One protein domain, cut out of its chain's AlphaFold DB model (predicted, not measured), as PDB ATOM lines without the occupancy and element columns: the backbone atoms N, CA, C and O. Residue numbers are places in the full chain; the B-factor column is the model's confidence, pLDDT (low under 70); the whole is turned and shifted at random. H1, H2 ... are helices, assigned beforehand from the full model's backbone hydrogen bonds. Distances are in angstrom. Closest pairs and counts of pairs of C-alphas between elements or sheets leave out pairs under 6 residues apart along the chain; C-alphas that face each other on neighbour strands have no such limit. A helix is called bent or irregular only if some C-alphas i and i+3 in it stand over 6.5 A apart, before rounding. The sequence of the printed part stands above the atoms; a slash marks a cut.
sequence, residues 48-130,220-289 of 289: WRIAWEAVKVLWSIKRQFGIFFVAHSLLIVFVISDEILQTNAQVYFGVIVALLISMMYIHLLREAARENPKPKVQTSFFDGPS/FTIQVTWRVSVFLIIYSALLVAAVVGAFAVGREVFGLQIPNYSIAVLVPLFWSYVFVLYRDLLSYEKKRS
ATOM      1  N   TRP A  48       4.319  49.879  30.076       78.38
ATOM      2  CA  TRP A  48       4.428  48.581  30.746       78.38
ATOM      3  C   TRP A  48       3.564  47.489  30.114       78.38
ATOM      4  O   TRP A  48       3.989  46.341  30.035       78.38
ATOM      5  N   ARG A  49       2.374  47.834  29.605       82.88
ATOM      6  CA  ARG A  49       1.502  46.865  28.934       82.88
ATOM      7  C   ARG A  49       2.036  46.493  27.554       82.88
ATOM      8  O   ARG A  49       1.958  45.328  27.199       82.88
ATOM      9  N   ILE A  50       2.619  47.431  26.805       81.31
ATOM     10  CA  ILE A  50       3.272  47.124  25.519       81.31
ATOM     11  C   ILE A  50       4.502  46.238  25.742       81.31
ATOM     12  O   ILE A  50       4.642  45.229  25.061       81.31
ATOM     13  N   ALA A  51       5.342  46.562  26.730       78.81
ATOM     14  CA  ALA A  51       6.493  45.737  27.096       78.81
ATOM     15  C   ALA A  51       6.073  44.315  27.519       78.81
ATOM     16  O   ALA A  51       6.626  43.336  27.027       78.81
ATOM     17  N   TRP A  52       5.041  44.188  28.360       80.06
ATOM     18  CA  TRP A  52       4.526  42.886  28.795       80.06
ATOM     19  C   TRP A  52       3.912  42.071  27.648       80.06
ATOM     20  O   TRP A  52       4.173  40.877  27.532       80.06
ATOM     21  N   GLU A  53       3.143  42.701  26.755       82.25
ATOM     22  CA  GLU A  53       2.619  42.033  25.557       82.25
ATOM     23  C   GLU A  53       3.743  41.629  24.581       82.25
ATOM     24  O   GLU A  53       3.671  40.549  24.000       82.25
ATOM     25  N   ALA A  54       4.815  42.419  24.448       80.69
ATOM     26  CA  ALA A  54       5.985  42.056  23.639       80.69
ATOM     27  C   ALA A  54       6.735  40.841  24.211       80.69
ATOM     28  O   ALA A  54       7.119  39.943  23.456       80.69
ATOM     29  N   VAL A  55       6.884  40.763  25.539       81.50
ATOM     30  CA  VAL A  55       7.439  39.585  26.229       81.50
ATOM     31  C   VAL A  55       6.525  38.366  26.062       81.50
ATOM     32  O   VAL A  55       7.019  37.285  25.752       81.50
ATOM     33  N   LYS A  56       5.195  38.514  26.167       82.88
ATOM     34  CA  LYS A  56       4.244  37.416  25.891       82.88
ATOM     35  C   LYS A  56       4.334  36.897  24.457       82.88
ATOM     36  O   LYS A  56       4.309  35.686  24.260       82.88
ATOM     37  N   VAL A  57       4.427  37.788  23.465       78.94
ATOM     38  CA  VAL A  57       4.598  37.396  22.056       78.94
ATOM     39  C   VAL A  57       5.908  36.629  21.886       78.94
ATOM     40  O   VAL A  57       5.899  35.561  21.286       78.94
ATOM     41  N   LEU A  58       7.003  37.091  22.494       79.12
ATOM     42  CA  LEU A  58       8.283  36.374  22.486       79.12
ATOM     43  C   LEU A  58       8.162  34.970  23.120       79.12
ATOM     44  O   LEU A  58       8.630  33.980  22.558       79.12
ATOM     45  N   TRP A  59       7.471  34.877  24.260       80.19
ATOM     46  CA  TRP A  59       7.275  33.642  25.027       80.19
ATOM     47  C   TRP A  59       6.343  32.633  24.337       80.19
ATOM     48  O   TRP A  59       6.555  31.423  24.436       80.19
ATOM     49  N   SER A  60       5.347  33.113  23.586       77.12
ATOM     50  CA  SER A  60       4.515  32.288  22.697       77.12
ATOM     51  C   SER A  60       5.380  31.499  21.706       77.12
ATOM     52  O   SER A  60       5.176  30.305  21.485       77.12
ATOM     53  N   ILE A  61       6.434  32.137  21.186       76.31
ATOM     54  CA  ILE A  61       7.354  31.565  20.199       76.31
ATOM     55  C   ILE A  61       8.635  31.002  20.862       76.31
ATOM     56  O   ILE A  61       9.650  30.817  20.187       76.31
ATOM     57  N   LYS A  62       8.615  30.680  22.170       79.31
ATOM     58  CA  LYS A  62       9.810  30.313  22.970       79.31
ATOM     59  C   LYS A  62      10.751  29.286  22.325       79.31
ATOM     60  O   LYS A  62      11.963  29.410  22.461       79.31
ATOM     61  N   ARG A  63      10.220  28.291  21.599       76.12
ATOM     62  CA  ARG A  63      11.034  27.265  20.916       76.12
ATOM     63  C   ARG A  63      11.833  27.845  19.748       76.12
ATOM     64  O   ARG A  63      13.020  27.560  19.641       76.12
ATOM     65  N   GLN A  64      11.205  28.665  18.905       76.25
ATOM     66  CA  GLN A  64      11.907  29.284  17.778       76.25
ATOM     67  C   GLN A  64      12.834  30.391  18.284       76.25
ATOM     68  O   GLN A  64      13.976  30.460  17.848       76.25
ATOM     69  N   PHE A  65      12.386  31.186  19.265       74.00
ATOM     70  CA  PHE A  65      13.222  32.178  19.939       74.00
ATOM     71  C   PHE A  65      14.499  31.555  20.521       74.00
ATOM     72  O   PHE A  65      15.578  32.074  20.273       74.00
ATOM     73  N   GLY A  66      14.404  30.411  21.209       75.62
ATOM     74  CA  GLY A  66      15.574  29.691  21.718       75.62
ATOM     75  C   GLY A  66      16.545  29.257  20.615       75.62
ATOM     76  O   GLY A  66      17.744  29.473  20.745       75.62
ATOM     77  N   ILE A  67      16.039  28.717  19.498       76.88
ATOM     78  CA  ILE A  67      16.870  28.331  18.341       76.88
ATOM     79  C   ILE A  67      17.586  29.554  17.748       76.88
ATOM     80  O   ILE A  67      18.794  29.506  17.527       76.88
ATOM     81  N   PHE A  68      16.867  30.658  17.532       72.56
ATOM     82  CA  PHE A  68      17.449  31.901  17.024       72.56
ATOM     83  C   PHE A  68      18.456  32.526  17.999       72.56
ATOM     84  O   PHE A  68      19.501  33.001  17.562       72.56
ATOM     85  N   PHE A  69      18.175  32.510  19.303       76.31
ATOM     86  CA  PHE A  69      19.068  33.038  20.333       76.31
ATOM     87  C   PHE A  69      20.377  32.246  20.411       76.31
ATOM     88  O   PHE A  69      21.448  32.852  20.431       76.31
ATOM     89  N   VAL A  70      20.309  30.909  20.386       78.25
ATOM     90  CA  VAL A  70      21.496  30.038  20.344       78.25
ATOM     91  C   VAL A  70      22.263  30.255  19.036       78.25
ATOM     92  O   VAL A  70      23.466  30.479  19.087       78.25
ATOM     93  N   ALA A  71      21.593  30.275  17.879       76.00
ATOM     94  CA  ALA A  71      22.255  30.508  16.593       76.00
ATOM     95  C   ALA A  71      22.950  31.882  16.522       76.00
ATOM     96  O   ALA A  71      24.077  31.978  16.044       76.00
ATOM     97  N   HIS A  72      22.308  32.940  17.029       74.38
ATOM     98  CA  HIS A  72      22.879  34.285  17.038       74.38
ATOM     99  C   HIS A  72      24.004  34.429  18.072       74.38
ATOM    100  O   HIS A  72      25.023  35.033  17.762       74.38
ATOM    101  N   SER A  73      23.875  33.818  19.256       73.56
ATOM    102  CA  SER A  73      24.955  33.773  20.255       73.56
ATOM    103  C   SER A  73      26.171  32.994  19.746       73.56
ATOM    104  O   SER A  73      27.290  33.464  19.903       73.56
ATOM    105  N   LEU A  74      25.975  31.852  19.076       75.12
ATOM    106  CA  LEU A  74      27.065  31.096  18.444       75.12
ATOM    107  C   LEU A  74      27.741  31.894  17.320       75.12
ATOM    108  O   LEU A  74      28.961  31.871  17.214       75.12
ATOM    109  N   LEU A  75      26.975  32.637  16.515       72.69
ATOM    110  CA  LEU A  75      27.535  33.538  15.502       72.69
ATOM    111  C   LEU A  75      28.307  34.709  16.122       72.69
ATOM    112  O   LEU A  75      29.373  35.041  15.618       72.69
ATOM    113  N   ILE A  76      27.816  35.296  17.216       69.81
ATOM    114  CA  ILE A  76      28.514  36.352  17.972       69.81
ATOM    115  C   ILE A  76      29.797  35.838  18.632       69.81
ATOM    116  O   ILE A  76      30.710  36.631  18.798       69.81
ATOM    117  N   VAL A  77      29.862  34.551  18.991       69.75
ATOM    118  CA  VAL A  77      31.059  33.886  19.541       69.75
ATOM    119  C   VAL A  77      32.019  33.396  18.448       69.75
ATOM    120  O   VAL A  77      33.186  33.192  18.739       69.75
ATOM    121  N   PHE A  78      31.567  33.217  17.202       70.69
ATOM    122  CA  PHE A  78      32.423  32.885  16.048       70.69
ATOM    123  C   PHE A  78      32.998  34.135  15.346       70.69
ATOM    124  O   PHE A  78      34.136  34.159  14.878       70.69
ATOM    125  N   VAL A  79      32.220  35.217  15.310       66.19
ATOM    126  CA  VAL A  79      32.753  36.587  15.395       66.19
ATOM    127  C   VAL A  79      33.382  36.731  16.802       66.19
ATOM    128  O   VAL A  79      33.083  35.938  17.678       66.19
ATOM    129  N   ILE A  80      34.255  37.703  17.069       63.03
ATOM    130  CA  ILE A  80      34.807  37.980  18.420       63.03
ATOM    131  C   ILE A  80      35.738  36.891  19.015       63.03
ATOM    132  O   ILE A  80      36.632  37.272  19.757       63.03
ATOM    133  N   SER A  81      35.666  35.593  18.660       60.34
ATOM    134  CA  SER A  81      36.593  34.555  19.191       60.34
ATOM    135  C   SER A  81      38.080  34.822  18.946       60.34
ATOM    136  O   SER A  81      38.922  34.167  19.553       60.34
ATOM    137  N   ASP A  82      38.399  35.755  18.052       56.50
ATOM    138  CA  ASP A  82      39.746  36.257  17.813       56.50
ATOM    139  C   ASP A  82      39.806  37.746  18.211       56.50
ATOM    140  O   ASP A  82      39.690  38.648  17.379       56.50
ATOM    141  N   GLU A  83      39.893  38.013  19.522       56.59
ATOM    142  CA  GLU A  83      39.880  39.377  20.087       56.59
ATOM    143  C   GLU A  83      41.123  40.203  19.718       56.59
ATOM    144  O   GLU A  83      41.101  41.429  19.823       56.59
ATOM    145  N   ILE A  84      42.204  39.552  19.281       52.69
ATOM    146  CA  ILE A  84      43.511  40.192  19.072       52.69
ATOM    147  C   ILE A  84      43.589  40.891  17.704       52.69
ATOM    148  O   ILE A  84      44.337  41.860  17.555       52.69
ATOM    149  N   LEU A  85      42.799  40.459  16.713       51.78
ATOM    150  CA  LEU A  85      42.794  41.059  15.378       51.78
ATOM    151  C   LEU A  85      41.379  41.125  14.773       51.78
ATOM    152  O   LEU A  85      41.061  40.423  13.810       51.78
ATOM    153  N   GLN A  86      40.533  42.033  15.280       61.56
ATOM    154  CA  GLN A  86      39.277  42.370  14.594       61.56
ATOM    155  C   GLN A  86      39.563  42.979  13.214       61.56
ATOM    156  O   GLN A  86      39.762  44.182  13.051       61.56
ATOM    157  N   THR A  87      39.577  42.129  12.190       72.25
ATOM    158  CA  THR A  87      39.702  42.571  10.802       72.25
ATOM    159  C   THR A  87      38.421  43.274  10.358       72.25
ATOM    160  O   THR A  87      37.311  42.882  10.726       72.25
ATOM    161  N   ASN A  88      38.545  44.267   9.470       77.12
ATOM    162  CA  ASN A  88      37.385  44.943   8.870       77.12
ATOM    163  C   ASN A  88      36.378  43.942   8.256       77.12
ATOM    164  O   ASN A  88      35.170  44.152   8.317       77.12
ATOM    165  N   ALA A  89      36.870  42.816   7.722       75.56
ATOM    166  CA  ALA A  89      36.048  41.734   7.182       75.56
ATOM    167  C   ALA A  89      35.124  41.087   8.234       75.56
ATOM    168  O   ALA A  89      33.956  40.831   7.939       75.56
ATOM    169  N   GLN A  90      35.613  40.869   9.458       72.62
ATOM    170  CA  GLN A  90      34.832  40.300  10.561       72.62
ATOM    171  C   GLN A  90      33.686  41.239  10.978       72.62
ATOM    172  O   GLN A  90      32.556  40.787  11.179       72.62
ATOM    173  N   VAL A  91      33.944  42.554  11.009       73.62
ATOM    174  CA  VAL A  91      32.922  43.583  11.274       73.62
ATOM    175  C   VAL A  91      31.858  43.601  10.170       73.62
ATOM    176  O   VAL A  91      30.662  43.549  10.466       73.62
ATOM    177  N   TYR A  92      32.259  43.610   8.893       78.69
ATOM    178  CA  TYR A  92      31.313  43.595   7.769       78.69
ATOM    179  C   TYR A  92      30.450  42.326   7.748       78.69
ATOM    180  O   TYR A  92      29.237  42.411   7.536       78.69
ATOM    181  N   PHE A  93      31.043  41.161   8.025       77.38
ATOM    182  CA  PHE A  93      30.310  39.901   8.136       77.38
ATOM    183  C   PHE A  93      29.277  39.947   9.274       77.38
ATOM    184  O   PHE A  93      28.107  39.625   9.050       77.38
ATOM    185  N   GLY A  94      29.667  40.435  10.458       75.81
ATOM    186  CA  GLY A  94      28.763  40.616  11.597       75.81
ATOM    187  C   GLY A  94      27.559  41.511  11.279       75.81
ATOM    188  O   GLY A  94      26.425  41.160  11.612       75.81
ATOM    189  N   VAL A  95      27.768  42.623  10.561       76.88
ATOM    190  CA  VAL A  95      26.685  43.530  10.131       76.88
ATOM    191  C   VAL A  95      25.708  42.843   9.169       76.88
ATOM    192  O   VAL A  95      24.493  42.955   9.351       76.88
ATOM    193  N   ILE A  96      26.206  42.099   8.174       79.38
ATOM    194  CA  ILE A  96      25.357  41.371   7.211       79.38
ATOM    195  C   ILE A  96      24.531  40.292   7.927       79.38
ATOM    196  O   ILE A  96      23.321  40.185   7.711       79.38
ATOM    197  N   VAL A  97      25.157  39.532   8.828       78.75
ATOM    198  CA  VAL A  97      24.491  38.504   9.642       78.75
ATOM    199  C   VAL A  97      23.408  39.113  10.542       78.75
ATOM    200  O   VAL A  97      22.286  38.602  10.586       78.75
ATOM    201  N   ALA A  98      23.696  40.231  11.216       77.50
ATOM    202  CA  ALA A  98      22.723  40.935  12.054       77.50
ATOM    203  C   ALA A  98      21.525  41.479  11.249       77.50
ATOM    204  O   ALA A  98      20.387  41.452  11.734       77.50
ATOM    205  N   LEU A  99      21.757  41.922  10.006       81.12
ATOM    206  CA  LEU A  99      20.711  42.369   9.083       81.12
ATOM    207  C   LEU A  99      19.794  41.209   8.670       81.12
ATOM    208  O   LEU A  99      18.574  41.319   8.811       81.12
ATOM    209  N   LEU A 100      20.367  40.085   8.226       81.62
ATOM    210  CA  LEU A 100      19.601  38.890   7.847       81.62
ATOM    211  C   LEU A 100      18.759  38.374   9.019       81.62
ATOM    212  O   LEU A 100      17.554  38.166   8.876       81.62
ATOM    213  N   ILE A 101      19.358  38.252  10.205       80.19
ATOM    214  CA  ILE A 101      18.664  37.763  11.401       80.19
ATOM    215  C   ILE A 101      17.565  38.741  11.850       80.19
ATOM    216  O   ILE A 101      16.481  38.303  12.236       80.19
ATOM    217  N   SER A 102      17.765  40.056  11.700       81.62
ATOM    218  CA  SER A 102      16.702  41.050  11.916       81.62
ATOM    219  C   SER A 102      15.517  40.855  10.960       81.62
ATOM    220  O   SER A 102      14.367  40.853  11.406       81.62
ATOM    221  N   MET A 103      15.765  40.629   9.666       81.62
ATOM    222  CA  MET A 103      14.700  40.354   8.687       81.62
ATOM    223  C   MET A 103      13.933  39.059   8.999       81.62
ATOM    224  O   MET A 103      12.700  39.034   8.914       81.62
ATOM    225  N   MET A 104      14.644  38.005   9.405       80.88
ATOM    226  CA  MET A 104      14.044  36.738   9.830       80.88
ATOM    227  C   MET A 104      13.159  36.914  11.072       80.88
ATOM    228  O   MET A 104      12.046  36.387  11.106       80.88
ATOM    229  N   TYR A 105      13.605  37.689  12.069       80.19
ATOM    230  CA  TYR A 105      12.807  37.991  13.263       80.19
ATOM    231  C   TYR A 105      11.521  38.759  12.931       80.19
ATOM    232  O   TYR A 105      10.464  38.419  13.464       80.19
ATOM    233  N   ILE A 106      11.569  39.750  12.033       82.31
ATOM    234  CA  ILE A 106      10.371  40.495  11.608       82.31
ATOM    235  C   ILE A 106       9.356  39.556  10.932       82.31
ATOM    236  O   ILE A 106       8.161  39.612  11.241       82.31
ATOM    237  N   HIS A 107       9.819  38.653  10.063       80.06
ATOM    238  CA  HIS A 107       8.957  37.637   9.453       80.06
ATOM    239  C   HIS A 107       8.371  36.665  10.483       80.06
ATOM    240  O   HIS A 107       7.169  36.400  10.449       80.06
ATOM    241  N   LEU A 108       9.181  36.176  11.425       80.31
ATOM    242  CA  LEU A 108       8.737  35.272  12.489       80.31
ATOM    243  C   LEU A 108       7.654  35.915  13.374       80.31
ATOM    244  O   LEU A 108       6.639  35.280  13.665       80.31
ATOM    245  N   LEU A 109       7.847  37.180  13.767       78.56
ATOM    246  CA  LEU A 109       6.878  37.952  14.555       78.56
ATOM    247  C   LEU A 109       5.559  38.154  13.801       78.56
ATOM    248  O   LEU A 109       4.491  38.064  14.408       78.56
ATOM    249  N   ARG A 110       5.610  38.377  12.479       76.81
ATOM    250  CA  ARG A 110       4.393  38.464  11.660       76.81
ATOM    251  C   ARG A 110       3.688  37.115  11.532       76.81
ATOM    252  O   ARG A 110       2.467  37.074  11.662       76.81
ATOM    253  N   GLU A 111       4.420  36.029  11.296       76.25
ATOM    254  CA  GLU A 111       3.822  34.696  11.154       76.25
ATOM    255  C   GLU A 111       3.126  34.257  12.449       76.25
ATOM    256  O   GLU A 111       2.018  33.724  12.421       76.25
ATOM    257  N   ALA A 112       3.722  34.581  13.600       72.25
ATOM    258  CA  ALA A 112       3.129  34.362  14.917       72.25
ATOM    259  C   ALA A 112       1.904  35.251  15.223       72.25
ATOM    260  O   ALA A 112       1.193  34.987  16.192       72.25
ATOM    261  N   ALA A 113       1.649  36.291  14.423       70.06
ATOM    262  CA  ALA A 113       0.488  37.172  14.552       70.06
ATOM    263  C   ALA A 113      -0.670  36.817  13.602       70.06
ATOM    264  O   ALA A 113      -1.705  37.488  13.638       70.06
ATOM    265  N   ARG A 114      -0.516  35.790  12.754       72.31
ATOM    266  CA  ARG A 114      -1.602  35.245  11.924       72.31
ATOM    267  C   ARG A 114      -2.553  34.389  12.765       72.31
ATOM    268  O   ARG A 114      -2.149  33.776  13.747       72.31
ATOM    269  N   GLU A 115      -3.810  34.304  12.334       52.41
ATOM    270  CA  GLU A 115      -4.894  33.621  13.064       52.41
ATOM    271  C   GLU A 115      -4.671  32.107  13.248       52.41
ATOM    272  O   GLU A 115      -5.228  31.513  14.165       52.41
ATOM    273  N   ASN A 116      -3.814  31.487  12.427       55.78
ATOM    274  CA  ASN A 116      -3.410  30.083  12.541       55.78
ATOM    275  C   ASN A 116      -1.879  29.964  12.696       55.78
ATOM    276  O   ASN A 116      -1.177  29.751  11.702       55.78
ATOM    277  N   PRO A 117      -1.326  30.101  13.916       58.06
ATOM    278  CA  PRO A 117       0.116  30.142  14.126       58.06
ATOM    279  C   PRO A 117       0.757  28.754  13.970       58.06
ATOM    280  O   PRO A 117       0.795  27.947  14.900       58.06
ATOM    281  N   LYS A 118       1.359  28.504  12.802       57.50
ATOM    282  CA  LYS A 118       2.363  27.442  12.597       57.50
ATOM    283  C   LYS A 118       3.727  28.044  12.208       57.50
ATOM    284  O   LYS A 118       4.245  27.703  11.144       57.50
ATOM    285  N   PRO A 119       4.327  28.932  13.033       60.88
ATOM    286  CA  PRO A 119       5.600  29.570  12.708       60.88
ATOM    287  C   PRO A 119       6.711  28.519  12.607       60.88
ATOM    288  O   PRO A 119       7.146  27.961  13.618       60.88
ATOM    289  N   LYS A 120       7.180  28.239  11.388       66.94
ATOM    290  CA  LYS A 120       8.348  27.391  11.125       66.94
ATOM    291  C   LYS A 120       9.575  28.284  10.937       66.94
ATOM    292  O   LYS A 120       9.571  29.146  10.069       66.94
ATOM    293  N   VAL A 121      10.660  28.023  11.675       65.12
ATOM    294  CA  VAL A 121      11.960  28.705  11.453       65.12
ATOM    295  C   VAL A 121      12.417  28.568   9.998       65.12
ATOM    296  O   VAL A 121      12.945  29.520   9.442       65.12
ATOM    297  N   GLN A 122      12.152  27.417   9.371       63.84
ATOM    298  CA  GLN A 122      12.478  27.149   7.968       63.84
ATOM    299  C   GLN A 122      11.870  28.190   7.016       63.84
ATOM    300  O   GLN A 122      12.604  28.785   6.236       63.84
ATOM    301  N   THR A 123      10.564  28.469   7.100       68.00
ATOM    302  CA  THR A 123       9.929  29.466   6.218       68.00
ATOM    303  C   THR A 123      10.436  30.872   6.536       68.00
ATOM    304  O   THR A 123      10.789  31.613   5.630       68.00
ATOM    305  N   SER A 124      10.638  31.216   7.814       69.19
ATOM    306  CA  SER A 124      11.278  32.490   8.182       69.19
ATOM    307  C   SER A 124      12.727  32.636   7.683       69.19
ATOM    308  O   SER A 124      13.174  33.768   7.518       69.19
ATOM    309  N   PHE A 125      13.455  31.539   7.430       69.81
ATOM    310  CA  PHE A 125      14.814  31.555   6.869       69.81
ATOM    311  C   PHE A 125      14.814  31.787   5.354       69.81
ATOM    312  O   PHE A 125      15.615  32.580   4.867       69.81
ATOM    313  N   PHE A 126      13.912  31.136   4.614       71.69
ATOM    314  CA  PHE A 126      13.853  31.254   3.151       71.69
ATOM    315  C   PHE A 126      13.041  32.467   2.674       71.69
ATOM    316  O   PHE A 126      13.494  33.203   1.801       71.69
ATOM    317  N   ASP A 127      11.885  32.733   3.286       72.81
ATOM    318  CA  ASP A 127      11.015  33.858   2.915       72.81
ATOM    319  C   ASP A 127      11.507  35.183   3.528       72.81
ATOM    320  O   ASP A 127      11.256  36.261   2.986       72.81
ATOM    321  N   GLY A 128      12.255  35.105   4.637       72.19
ATOM    322  CA  GLY A 128      12.805  36.242   5.380       72.19
ATOM    323  C   GLY A 128      13.566  37.252   4.510       72.19
ATOM    324  O   GLY A 128      13.191  38.427   4.484       72.19
ATOM    325  N   PRO A 129      14.605  36.814   3.772       75.06
ATOM    326  CA  PRO A 129      15.400  37.664   2.886       75.06
ATOM    327  C   PRO A 129      14.678  38.154   1.618       75.06
ATOM    328  O   PRO A 129      15.240  38.971   0.892       75.06
ATOM    329  N   SER A 130      13.451  37.704   1.322       77.81
ATOM    330  CA  SER A 130      12.785  37.995   0.037       77.81
ATOM    331  C   SER A 130      12.587  39.491  -0.258       77.81
ATOM    332  O   SER A 130      12.605  39.883  -1.423       77.81
ATOM    333  N   PHE A 220       0.881  60.678  16.393       77.69
ATOM    334  CA  PHE A 220       1.490  59.901  17.475       77.69
ATOM    335  C   PHE A 220       3.029  59.894  17.449       77.69
ATOM    336  O   PHE A 220       3.613  59.409  18.411       77.69
ATOM    337  N   THR A 221       3.681  60.475  16.427       78.69
ATOM    338  CA  THR A 221       5.154  60.618  16.275       78.69
ATOM    339  C   THR A 221       5.895  60.814  17.594       78.69
ATOM    340  O   THR A 221       6.661  59.946  17.993       78.69
ATOM    341  N   ILE A 222       5.611  61.898  18.324       80.19
ATOM    342  CA  ILE A 222       6.308  62.217  19.579       80.19
ATOM    343  C   ILE A 222       6.118  61.143  20.663       80.19
ATOM    344  O   ILE A 222       7.036  60.869  21.428       80.19
ATOM    345  N   GLN A 223       4.952  60.487  20.705       82.00
ATOM    346  CA  GLN A 223       4.682  59.402  21.650       82.00
ATOM    347  C   GLN A 223       5.420  58.122  21.245       82.00
ATOM    348  O   GLN A 223       5.946  57.441  22.119       82.00
ATOM    349  N   VAL A 224       5.478  57.805  19.947       84.06
ATOM    350  CA  VAL A 224       6.225  56.658  19.402       84.06
ATOM    351  C   VAL A 224       7.719  56.832  19.664       84.06
ATOM    352  O   VAL A 224       8.316  55.961  20.292       84.06
ATOM    353  N   THR A 225       8.295  57.975  19.277       84.94
ATOM    354  CA  THR A 225       9.694  58.333  19.553       84.94
ATOM    355  C   THR A 225      10.006  58.210  21.043       84.94
ATOM    356  O   THR A 225      10.867  57.419  21.412       84.94
ATOM    357  N   TRP A 226       9.260  58.906  21.913       84.88
ATOM    358  CA  TRP A 226       9.495  58.874  23.361       84.88
ATOM    359  C   TRP A 226       9.449  57.454  23.940       84.88
ATOM    360  O   TRP A 226      10.295  57.088  24.748       84.88
ATOM    361  N   ARG A 227       8.495  56.622  23.503       84.38
ATOM    362  CA  ARG A 227       8.352  55.232  23.966       84.38
ATOM    363  C   ARG A 227       9.516  54.338  23.551       84.38
ATOM    364  O   ARG A 227       9.979  53.550  24.372       84.38
ATOM    365  N   VAL A 228       9.994  54.473  22.315       87.00
ATOM    366  CA  VAL A 228      11.170  53.735  21.825       87.00
ATOM    367  C   VAL A 228      12.438  54.211  22.540       87.00
ATOM    368  O   VAL A 228      13.234  53.386  22.975       87.00
ATOM    369  N   SER A 229      12.601  55.519  22.753       87.00
ATOM    370  CA  SER A 229      13.744  56.063  23.495       87.00
ATOM    371  C   SER A 229      13.747  55.641  24.967       87.00
ATOM    372  O   SER A 229      14.778  55.198  25.454       87.00
ATOM    373  N   VAL A 230      12.606  55.690  25.664       88.06
ATOM    374  CA  VAL A 230      12.488  55.198  27.051       88.06
ATOM    375  C   VAL A 230      12.793  53.701  27.139       88.06
ATOM    376  O   VAL A 230      13.483  53.283  28.064       88.06
ATOM    377  N   PHE A 231      12.346  52.898  26.167       88.00
ATOM    378  CA  PHE A 231      12.713  51.482  26.087       88.00
ATOM    379  C   PHE A 231      14.237  51.286  25.985       88.00
ATOM    380  O   PHE A 231      14.805  50.528  26.769       88.00
ATOM    381  N   LEU A 232      14.904  52.010  25.078       88.25
ATOM    382  CA  LEU A 232      16.360  51.937  24.901       88.25
ATOM    383  C   LEU A 232      17.136  52.451  26.126       88.25
ATOM    384  O   LEU A 232      18.148  51.858  26.489       88.25
ATOM    385  N   ILE A 233      16.655  53.503  26.798       90.12
ATOM    386  CA  ILE A 233      17.267  54.044  28.025       90.12
ATOM    387  C   ILE A 233      17.165  53.035  29.176       90.12
ATOM    388  O   ILE A 233      18.170  52.764  29.829       90.12
ATOM    389  N   ILE A 234      15.987  52.439  29.402       89.75
ATOM    390  CA  ILE A 234      15.802  51.406  30.437       89.75
ATOM    391  C   ILE A 234      16.695  50.196  30.143       89.75
ATOM    392  O   ILE A 234      17.351  49.687  31.046       89.75
ATOM    393  N   TYR A 235      16.755  49.759  28.882       88.81
ATOM    394  CA  TYR A 235      17.619  48.653  28.481       88.81
ATOM    395  C   TYR A 235      19.108  48.960  28.714       88.81
ATOM    396  O   TYR A 235      19.816  48.148  29.304       88.81
ATOM    397  N   SER A 236      19.568  50.148  28.312       86.88
ATOM    398  CA  SER A 236      20.945  50.609  28.528       86.88
ATOM    399  C   SER A 236      21.304  50.668  30.017       86.88
ATOM    400  O   SER A 236      22.345  50.154  30.421       86.88
ATOM    401  N   ALA A 237      20.409  51.191  30.862       90.56
ATOM    402  CA  ALA A 237      20.614  51.227  32.311       90.56
ATOM    403  C   ALA A 237      20.735  49.818  32.926       90.56
ATOM    404  O   ALA A 237      21.593  49.594  33.780       90.56
ATOM    405  N   LEU A 238      19.924  48.855  32.467       90.75
ATOM    406  CA  LEU A 238      20.025  47.452  32.890       90.75
ATOM    407  C   LEU A 238      21.336  46.797  32.430       90.75
ATOM    408  O   LEU A 238      21.933  46.043  33.196       90.75
ATOM    409  N   LEU A 239      21.804  47.101  31.214       88.56
ATOM    410  CA  LEU A 239      23.083  46.619  30.683       88.56
ATOM    411  C   LEU A 239      24.250  47.151  31.530       88.56
ATOM    412  O   LEU A 239      25.057  46.359  32.015       88.56
ATOM    413  N   VAL A 240      24.298  48.463  31.786       89.06
ATOM    414  CA  VAL A 240      25.330  49.084  32.638       89.06
ATOM    415  C   VAL A 240      25.318  48.480  34.044       89.06
ATOM    416  O   VAL A 240      26.375  48.114  34.553       89.06
ATOM    417  N   ALA A 241      24.142  48.290  34.651       89.00
ATOM    418  CA  ALA A 241      24.025  47.645  35.959       89.00
ATOM    419  C   ALA A 241      24.536  46.188  35.953       89.00
ATOM    420  O   ALA A 241      25.212  45.776  36.894       89.00
ATOM    421  N   ALA A 242      24.262  45.420  34.892       87.62
ATOM    422  CA  ALA A 242      24.753  44.049  34.747       87.62
ATOM    423  C   ALA A 242      26.283  43.985  34.580       87.62
ATOM    424  O   ALA A 242      26.928  43.140  35.201       87.62
ATOM    425  N   VAL A 243      26.868  44.898  33.796       88.44
ATOM    426  CA  VAL A 243      28.326  45.010  33.621       88.44
ATOM    427  C   VAL A 243      28.997  45.393  34.939       88.44
ATOM    428  O   VAL A 243      29.871  44.665  35.407       88.44
ATOM    429  N   VAL A 244      28.549  46.471  35.594       89.00
ATOM    430  CA  VAL A 244      29.091  46.916  36.893       89.00
ATOM    431  C   VAL A 244      28.952  45.820  37.957       89.00
ATOM    432  O   VAL A 244      29.889  45.582  38.714       89.00
ATOM    433  N   GLY A 245      27.829  45.093  37.975       88.06
ATOM    434  CA  GLY A 245      27.633  43.942  38.858       88.06
ATOM    435  C   GLY A 245      28.618  42.794  38.600       88.06
ATOM    436  O   GLY A 245      29.125  42.206  39.552       88.06
ATOM    437  N   ALA A 246      28.943  42.494  37.340       87.19
ATOM    438  CA  ALA A 246      29.934  41.468  37.006       87.19
ATOM    439  C   ALA A 246      31.357  41.860  37.443       87.19
ATOM    440  O   ALA A 246      32.074  41.019  37.993       87.19
ATOM    441  N   PHE A 247      31.741  43.131  37.279       86.38
ATOM    442  CA  PHE A 247      33.002  43.659  37.814       86.38
ATOM    443  C   PHE A 247      33.039  43.601  39.349       86.38
ATOM    444  O   PHE A 247      34.015  43.113  39.914       86.38
ATOM    445  N   ALA A 248      31.958  43.988  40.034       88.19
ATOM    446  CA  ALA A 248      31.872  43.940  41.499       88.19
ATOM    447  C   ALA A 248      31.985  42.517  42.093       88.19
ATOM    448  O   ALA A 248      32.379  42.361  43.245       88.19
ATOM    449  N   VAL A 249      31.663  41.476  41.314       89.56
ATOM    450  CA  VAL A 249      31.778  40.054  41.704       89.56
ATOM    451  C   VAL A 249      33.123  39.439  41.252       89.56
ATOM    452  O   VAL A 249      33.329  38.232  41.365       89.56
ATOM    453  N   GLY A 250      34.060  40.243  40.732       85.25
ATOM    454  CA  GLY A 250      35.375  39.770  40.270       85.25
ATOM    455  C   GLY A 250      35.307  38.897  39.010       85.25
ATOM    456  O   GLY A 250      36.170  38.052  38.779       85.25
ATOM    457  N   ARG A 251      34.258  39.052  38.194       83.12
ATOM    458  CA  ARG A 251      34.039  38.300  36.947       83.12
ATOM    459  C   ARG A 251      34.358  39.168  35.729       83.12
ATOM    460  O   ARG A 251      33.540  39.291  34.823       83.12
ATOM    461  N   GLU A 252      35.551  39.754  35.702       79.44
ATOM    462  CA  GLU A 252      35.978  40.761  34.713       79.44
ATOM    463  C   GLU A 252      35.815  40.288  33.258       79.44
ATOM    464  O   GLU A 252      35.136  40.941  32.467       79.44
ATOM    465  N   VAL A 253      36.326  39.093  32.932       77.38
ATOM    466  CA  VAL A 253      36.193  38.471  31.597       77.38
ATOM    467  C   VAL A 253      34.723  38.301  31.190       77.38
ATOM    468  O   VAL A 253      34.367  38.494  30.033       77.38
ATOM    469  N   PHE A 254      33.838  37.979  32.138       74.69
ATOM    470  CA  PHE A 254      32.402  37.885  31.865       74.69
ATOM    471  C   PHE A 254      31.778  39.275  31.682       74.69
ATOM    472  O   PHE A 254      30.984  39.469  30.764       74.69
ATOM    473  N   GLY A 255      32.177  40.253  32.503       76.25
ATOM    474  CA  GLY A 255      31.734  41.647  32.424       76.25
ATOM    475  C   GLY A 255      31.989  42.289  31.060       76.25
ATOM    476  O   GLY A 255      31.102  42.958  30.532       76.25
ATOM    477  N   LEU A 256      33.149  42.012  30.453       76.56
ATOM    478  CA  LEU A 256      33.503  42.474  29.105       76.56
ATOM    479  C   LEU A 256      32.653  41.834  27.994       76.56
ATOM    480  O   LEU A 256      32.393  42.481  26.983       76.56
ATOM    481  N   GLN A 257      32.170  40.602  28.184       75.88
ATOM    482  CA  GLN A 257      31.359  39.887  27.185       75.88
ATOM    483  C   GLN A 257      29.844  40.116  27.327       75.88
ATOM    484  O   GLN A 257      29.094  39.861  26.381       75.88
ATOM    485  N   ILE A 258      29.362  40.628  28.470       80.06
ATOM    486  CA  ILE A 258      27.939  40.962  28.676       80.06
ATOM    487  C   ILE A 258      27.368  41.841  27.543       80.06
ATOM    488  O   ILE A 258      26.302  41.483  27.039       80.06
ATOM    489  N   PRO A 259      28.021  42.932  27.083       80.12
ATOM    490  CA  PRO A 259      27.525  43.743  25.970       80.12
ATOM    491  C   PRO A 259      27.282  42.930  24.691       80.12
ATOM    492  O   PRO A 259      26.232  43.091  24.066       80.12
ATOM    493  N   ASN A 260      28.180  42.002  24.351       74.56
ATOM    494  CA  ASN A 260      28.085  41.173  23.147       74.56
ATOM    495  C   ASN A 260      26.869  40.238  23.210       74.56
ATOM    496  O   ASN A 260      26.021  40.249  22.314       74.56
ATOM    497  N   TYR A 261      26.698  39.508  24.317       77.00
ATOM    498  CA  TYR A 261      25.507  38.672  24.531       77.00
ATOM    499  C   TYR A 261      24.215  39.492  24.673       77.00
ATOM    500  O   TYR A 261      23.137  39.025  24.295       77.00
ATOM    501  N   SER A 262      24.301  40.728  25.176       79.19
ATOM    502  CA  SER A 262      23.144  41.619  25.317       79.19
ATOM    503  C   SER A 262      22.509  41.934  23.956       79.19
ATOM    504  O   SER A 262      21.284  41.895  23.840       79.19
ATOM    505  N   ILE A 263      23.305  42.112  22.892       77.69
ATOM    506  CA  ILE A 263      22.811  42.388  21.530       77.69
ATOM    507  C   ILE A 263      21.882  41.263  21.043       77.69
ATOM    508  O   ILE A 263      20.814  41.545  20.488       77.69
ATOM    509  N   ALA A 264      22.217  40.002  21.344       75.88
ATOM    510  CA  ALA A 264      21.396  38.839  21.001       75.88
ATOM    511  C   ALA A 264      20.014  38.829  21.671       75.88
ATOM    512  O   ALA A 264      19.062  38.279  21.113       75.88
ATOM    513  N   VAL A 265      19.887  39.453  22.847       80.50
ATOM    514  CA  VAL A 265      18.606  39.651  23.542       80.50
ATOM    515  C   VAL A 265      17.916  40.930  23.057       80.50
ATOM    516  O   VAL A 265      16.702  40.934  22.849       80.50
ATOM    517  N   LEU A 266      18.673  42.014  22.859       83.94
ATOM    518  CA  LEU A 266      18.157  43.332  22.493       83.94
ATOM    519  C   LEU A 266      17.429  43.308  21.154       83.94
ATOM    520  O   LEU A 266      16.290  43.761  21.089       83.94
ATOM    521  N   VAL A 267      18.061  42.783  20.100       82.94
ATOM    522  CA  VAL A 267      17.512  42.791  18.731       82.94
ATOM    523  C   VAL A 267      16.091  42.199  18.672       82.94
ATOM    524  O   VAL A 267      15.176  42.909  18.244       82.94
ATOM    525  N   PRO A 268      15.830  40.960  19.130       81.56
ATOM    526  CA  PRO A 268      14.480  40.396  19.092       81.56
ATOM    527  C   PRO A 268      13.496  41.063  20.060       81.56
ATOM    528  O   PRO A 268      12.312  41.182  19.734       81.56
ATOM    529  N   LEU A 269      13.951  41.524  21.231       84.94
ATOM    530  CA  LEU A 269      13.079  42.188  22.207       84.94
ATOM    531  C   LEU A 269      12.641  43.571  21.687       84.94
ATOM    532  O   LEU A 269      11.459  43.912  21.770       84.94
ATOM    533  N   PHE A 270      13.555  44.308  21.050       87.38
ATOM    534  CA  PHE A 270      13.283  45.544  20.319       87.38
ATOM    535  C   PHE A 270      12.288  45.315  19.176       87.38
ATOM    536  O   PHE A 270      11.253  45.982  19.133       87.38
ATOM    537  N   TRP A 271      12.533  44.343  18.287       85.69
ATOM    538  CA  TRP A 271      11.612  44.058  17.181       85.69
ATOM    539  C   TRP A 271      10.220  43.635  17.671       85.69
ATOM    540  O   TRP A 271       9.222  44.112  17.127       85.69
ATOM    541  N   SER A 272      10.127  42.834  18.739       85.00
ATOM    542  CA  SER A 272       8.843  42.480  19.365       85.00
ATOM    543  C   SER A 272       8.124  43.712  19.939       85.00
ATOM    544  O   SER A 272       6.928  43.903  19.708       85.00
ATOM    545  N   TYR A 273       8.851  44.607  20.617       86.69
ATOM    546  CA  TYR A 273       8.299  45.854  21.156       86.69
ATOM    547  C   TYR A 273       7.760  46.781  20.055       86.69
ATOM    548  O   TYR A 273       6.616  47.243  20.137       86.69
ATOM    549  N   VAL A 274       8.543  47.014  18.995       87.62
ATOM    550  CA  VAL A 274       8.125  47.844  17.851       87.62
ATOM    551  C   VAL A 274       6.949  47.193  17.111       87.62
ATOM    552  O   VAL A 274       6.024  47.900  16.712       87.62
ATOM    553  N   PHE A 275       6.905  45.860  17.004       86.56
ATOM    554  CA  PHE A 275       5.789  45.131  16.393       86.56
ATOM    555  C   PHE A 275       4.474  45.249  17.187       86.56
ATOM    556  O   PHE A 275       3.416  45.509  16.605       86.56
ATOM    557  N   VAL A 276       4.514  45.126  18.519       86.00
ATOM    558  CA  VAL A 276       3.319  45.345  19.357       86.00
ATOM    559  C   VAL A 276       2.857  46.804  19.282       86.00
ATOM    560  O   VAL A 276       1.654  47.051  19.181       86.00
ATOM    561  N   LEU A 277       3.790  47.764  19.262       85.50
ATOM    562  CA  LEU A 277       3.484  49.187  19.086       85.50
ATOM    563  C   LEU A 277       2.844  49.475  17.715       85.50
ATOM    564  O   LEU A 277       1.852  50.201  17.650       85.50
ATOM    565  N   TYR A 278       3.345  48.860  16.640       86.31
ATOM    566  CA  TYR A 278       2.749  48.908  15.300       86.31
ATOM    567  C   TYR A 278       1.305  48.378  15.292       86.31
ATOM    568  O   TYR A 278       0.405  49.040  14.771       86.31
ATOM    569  N   ARG A 279       1.051  47.225  15.927       83.94
ATOM    570  CA  ARG A 279      -0.298  46.638  16.018       83.94
ATOM    571  C   ARG A 279      -1.270  47.522  16.812       83.94
ATOM    572  O   ARG A 279      -2.443  47.609  16.445       83.94
ATOM    573  N   ASP A 280      -0.797  48.182  17.873       84.19
ATOM    574  CA  ASP A 280      -1.594  49.144  18.650       84.19
ATOM    575  C   ASP A 280      -1.978  50.349  17.769       84.19
ATOM    576  O   ASP A 280      -3.160  50.661  17.625       84.19
ATOM    577  N   LEU A 281      -1.007  50.948  17.063       84.00
ATOM    578  CA  LEU A 281      -1.239  52.051  16.114       84.00
ATOM    579  C   LEU A 281      -2.244  51.681  15.009       84.00
ATOM    580  O   LEU A 281      -3.198  52.429  14.784       84.00
ATOM    581  N   LEU A 282      -2.093  50.513  14.375       84.19
ATOM    582  CA  LEU A 282      -3.005  50.036  13.325       84.19
ATOM    583  C   LEU A 282      -4.437  49.847  13.864       84.19
ATOM    584  O   LEU A 282      -5.424  50.178  13.202       84.19
ATOM    585  N   SER A 283      -4.555  49.386  15.112       82.69
ATOM    586  CA  SER A 283      -5.838  49.240  15.812       82.69
ATOM    587  C   SER A 283      -6.509  50.584  16.123       82.69
ATOM    588  O   SER A 283      -7.734  50.634  16.262       82.69
ATOM    589  N   TYR A 284      -5.745  51.676  16.232       77.44
ATOM    590  CA  TYR A 284      -6.284  53.034  16.342       77.44
ATOM    591  C   TYR A 284      -6.615  53.652  14.983       77.44
ATOM    592  O   TYR A 284      -7.613  54.369  14.889       77.44
ATOM    593  N   GLU A 285      -5.847  53.357  13.934       77.81
ATOM    594  CA  GLU A 285      -6.153  53.803  12.572       77.81
ATOM    595  C   GLU A 285      -7.480  53.210  12.073       77.81
ATOM    596  O   GLU A 285      -8.355  53.962  11.643       77.81
ATOM    597  N   LYS A 286      -7.719  51.909  12.291       77.06
ATOM    598  CA  LYS A 286      -9.013  51.261  11.991       77.06
ATOM    599  C   LYS A 286     -10.202  51.824  12.796       77.06
ATOM    600  O   LYS A 286     -11.347  51.659  12.399       77.06
ATOM    601  N   LYS A 287      -9.958  52.489  13.936       73.00
ATOM    602  CA  LYS A 287     -10.992  53.203  14.725       73.00
ATOM    603  C   LYS A 287     -11.180  54.664  14.291       73.00
ATOM    604  O   LYS A 287     -12.024  55.368  14.855       73.00
ATOM    605  N   ARG A 288     -10.344  55.153  13.372       63.09
ATOM    606  CA  ARG A 288     -10.336  56.535  12.879       63.09
ATOM    607  C   ARG A 288     -11.072  56.663  11.545       63.09
ATOM    608  O   ARG A 288     -11.757  57.678  11.386       63.09
ATOM    609  N   SER A 289     -10.897  55.676  10.659       62.47
ATOM    610  CA  SER A 289     -11.701  55.435   9.449       62.47
ATOM    611  C   SER A 289     -13.155  55.149   9.808       62.47
ATOM    612  O   SER A 289     -14.019  55.913   9.333       62.47
TER     613      SER A 289
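Overview. This is residues 48 to 130 and 220 to 289 of the 289 residues of an uncharacterized protein of Candidatus Saccharibacteria bacterium (UniProt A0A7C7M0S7). A long kinked helix, H6, runs through the middle of an elongated stack of helices: H5 folds back along it on one side in a helical hairpin, and H2 and H3, side by side and running opposite ways, cross it on the other. H1 crosses H6 nearly at right angles, and little H4 packs on H3, away from H6. The printed part has 153 residues with six named helices, in the order H1 to H6, and no named strand; its class is all helix. It is only just compact, close to loose, with a radius of gyration of the C-alphas of 17.5 A, and spans 57 by 35 by 28 A.

Arrangement. H1, residues 48 to 60, touches residues 269 to 277 of H6, residues 252 to 285, about perpendicular at 75 degrees; the closest C-alphas are those of Ala 54 and Tyr 273, 5.1 A apart. H2, residues 62 to 78, touches H6 with residues 69 to 76 alone, at a steep tilt of 42 degrees, opposite ways; the closest C-alphas, of His 72 and Ala 264, are 6.2 A apart. H3, residues 88 to 111, is close to H2 but not clearly touching, at a shallow tilt of 4 degrees, opposite ways; the closest C-alphas, of Ile 76 and Gly 94, are 7.7 A apart. H3 touches H6 with residues 102 to 109 alone, the same way at a tilt of 38 degrees, only just steep; the closest C-alphas, of Tyr 105 and Pro 268, are 6.5 A apart. H2, H3 and H6 form a bundle, a group of helices packed together. H4, residues 121 to 126, touches H3, with the C-alphas of Met 104 and Ser 124 closest at 5.3 A, and is apart from H6. H5, residues 221 to 248, forms a hairpin with H6, opposite ways at a shallow tilt of 19 degrees; the closest C-alphas, of Ala 246 and Gly 255, are 4.9 A apart. H6 is the hub, touching four helices. Every O i to N i+4 pair is within hydrogen-bond range in H1, H2, H3, H4 and H5, against 24 of 30 in H6.

Along the chain. H1 begins at C-alpha 48, (4.428, 48.581, 30.746). From first to last C-alpha H2 measures 23.8 A, H3 35.2 A, H5 40.4 A and H6 49.3 A. H6 is only just irregular, with C-alphas 256 and 259 6.9 A apart, has a kink of 35 degrees near residue 266, and ends at C-alpha 285, (-6.153, 53.803, 12.572).

Size, cuts and confidence. The C-alphas of Gly 250 and Ser 289, the two farthest apart, are 58.4 A apart. Residues 131 to 219 are not printed, and C-alphas 130 and 220 are 30.2 A apart across this cut. Of the links that are printed whole, none is long. Residues 83 to 89 stand free, as do residues 282 to 289, of which 282 to 285 belong to H6. Mean pLDDT of the printed part is 77.8; it is under 70 at residues 76 to 77, 79 to 86, 115 to 125 and 288 to 289.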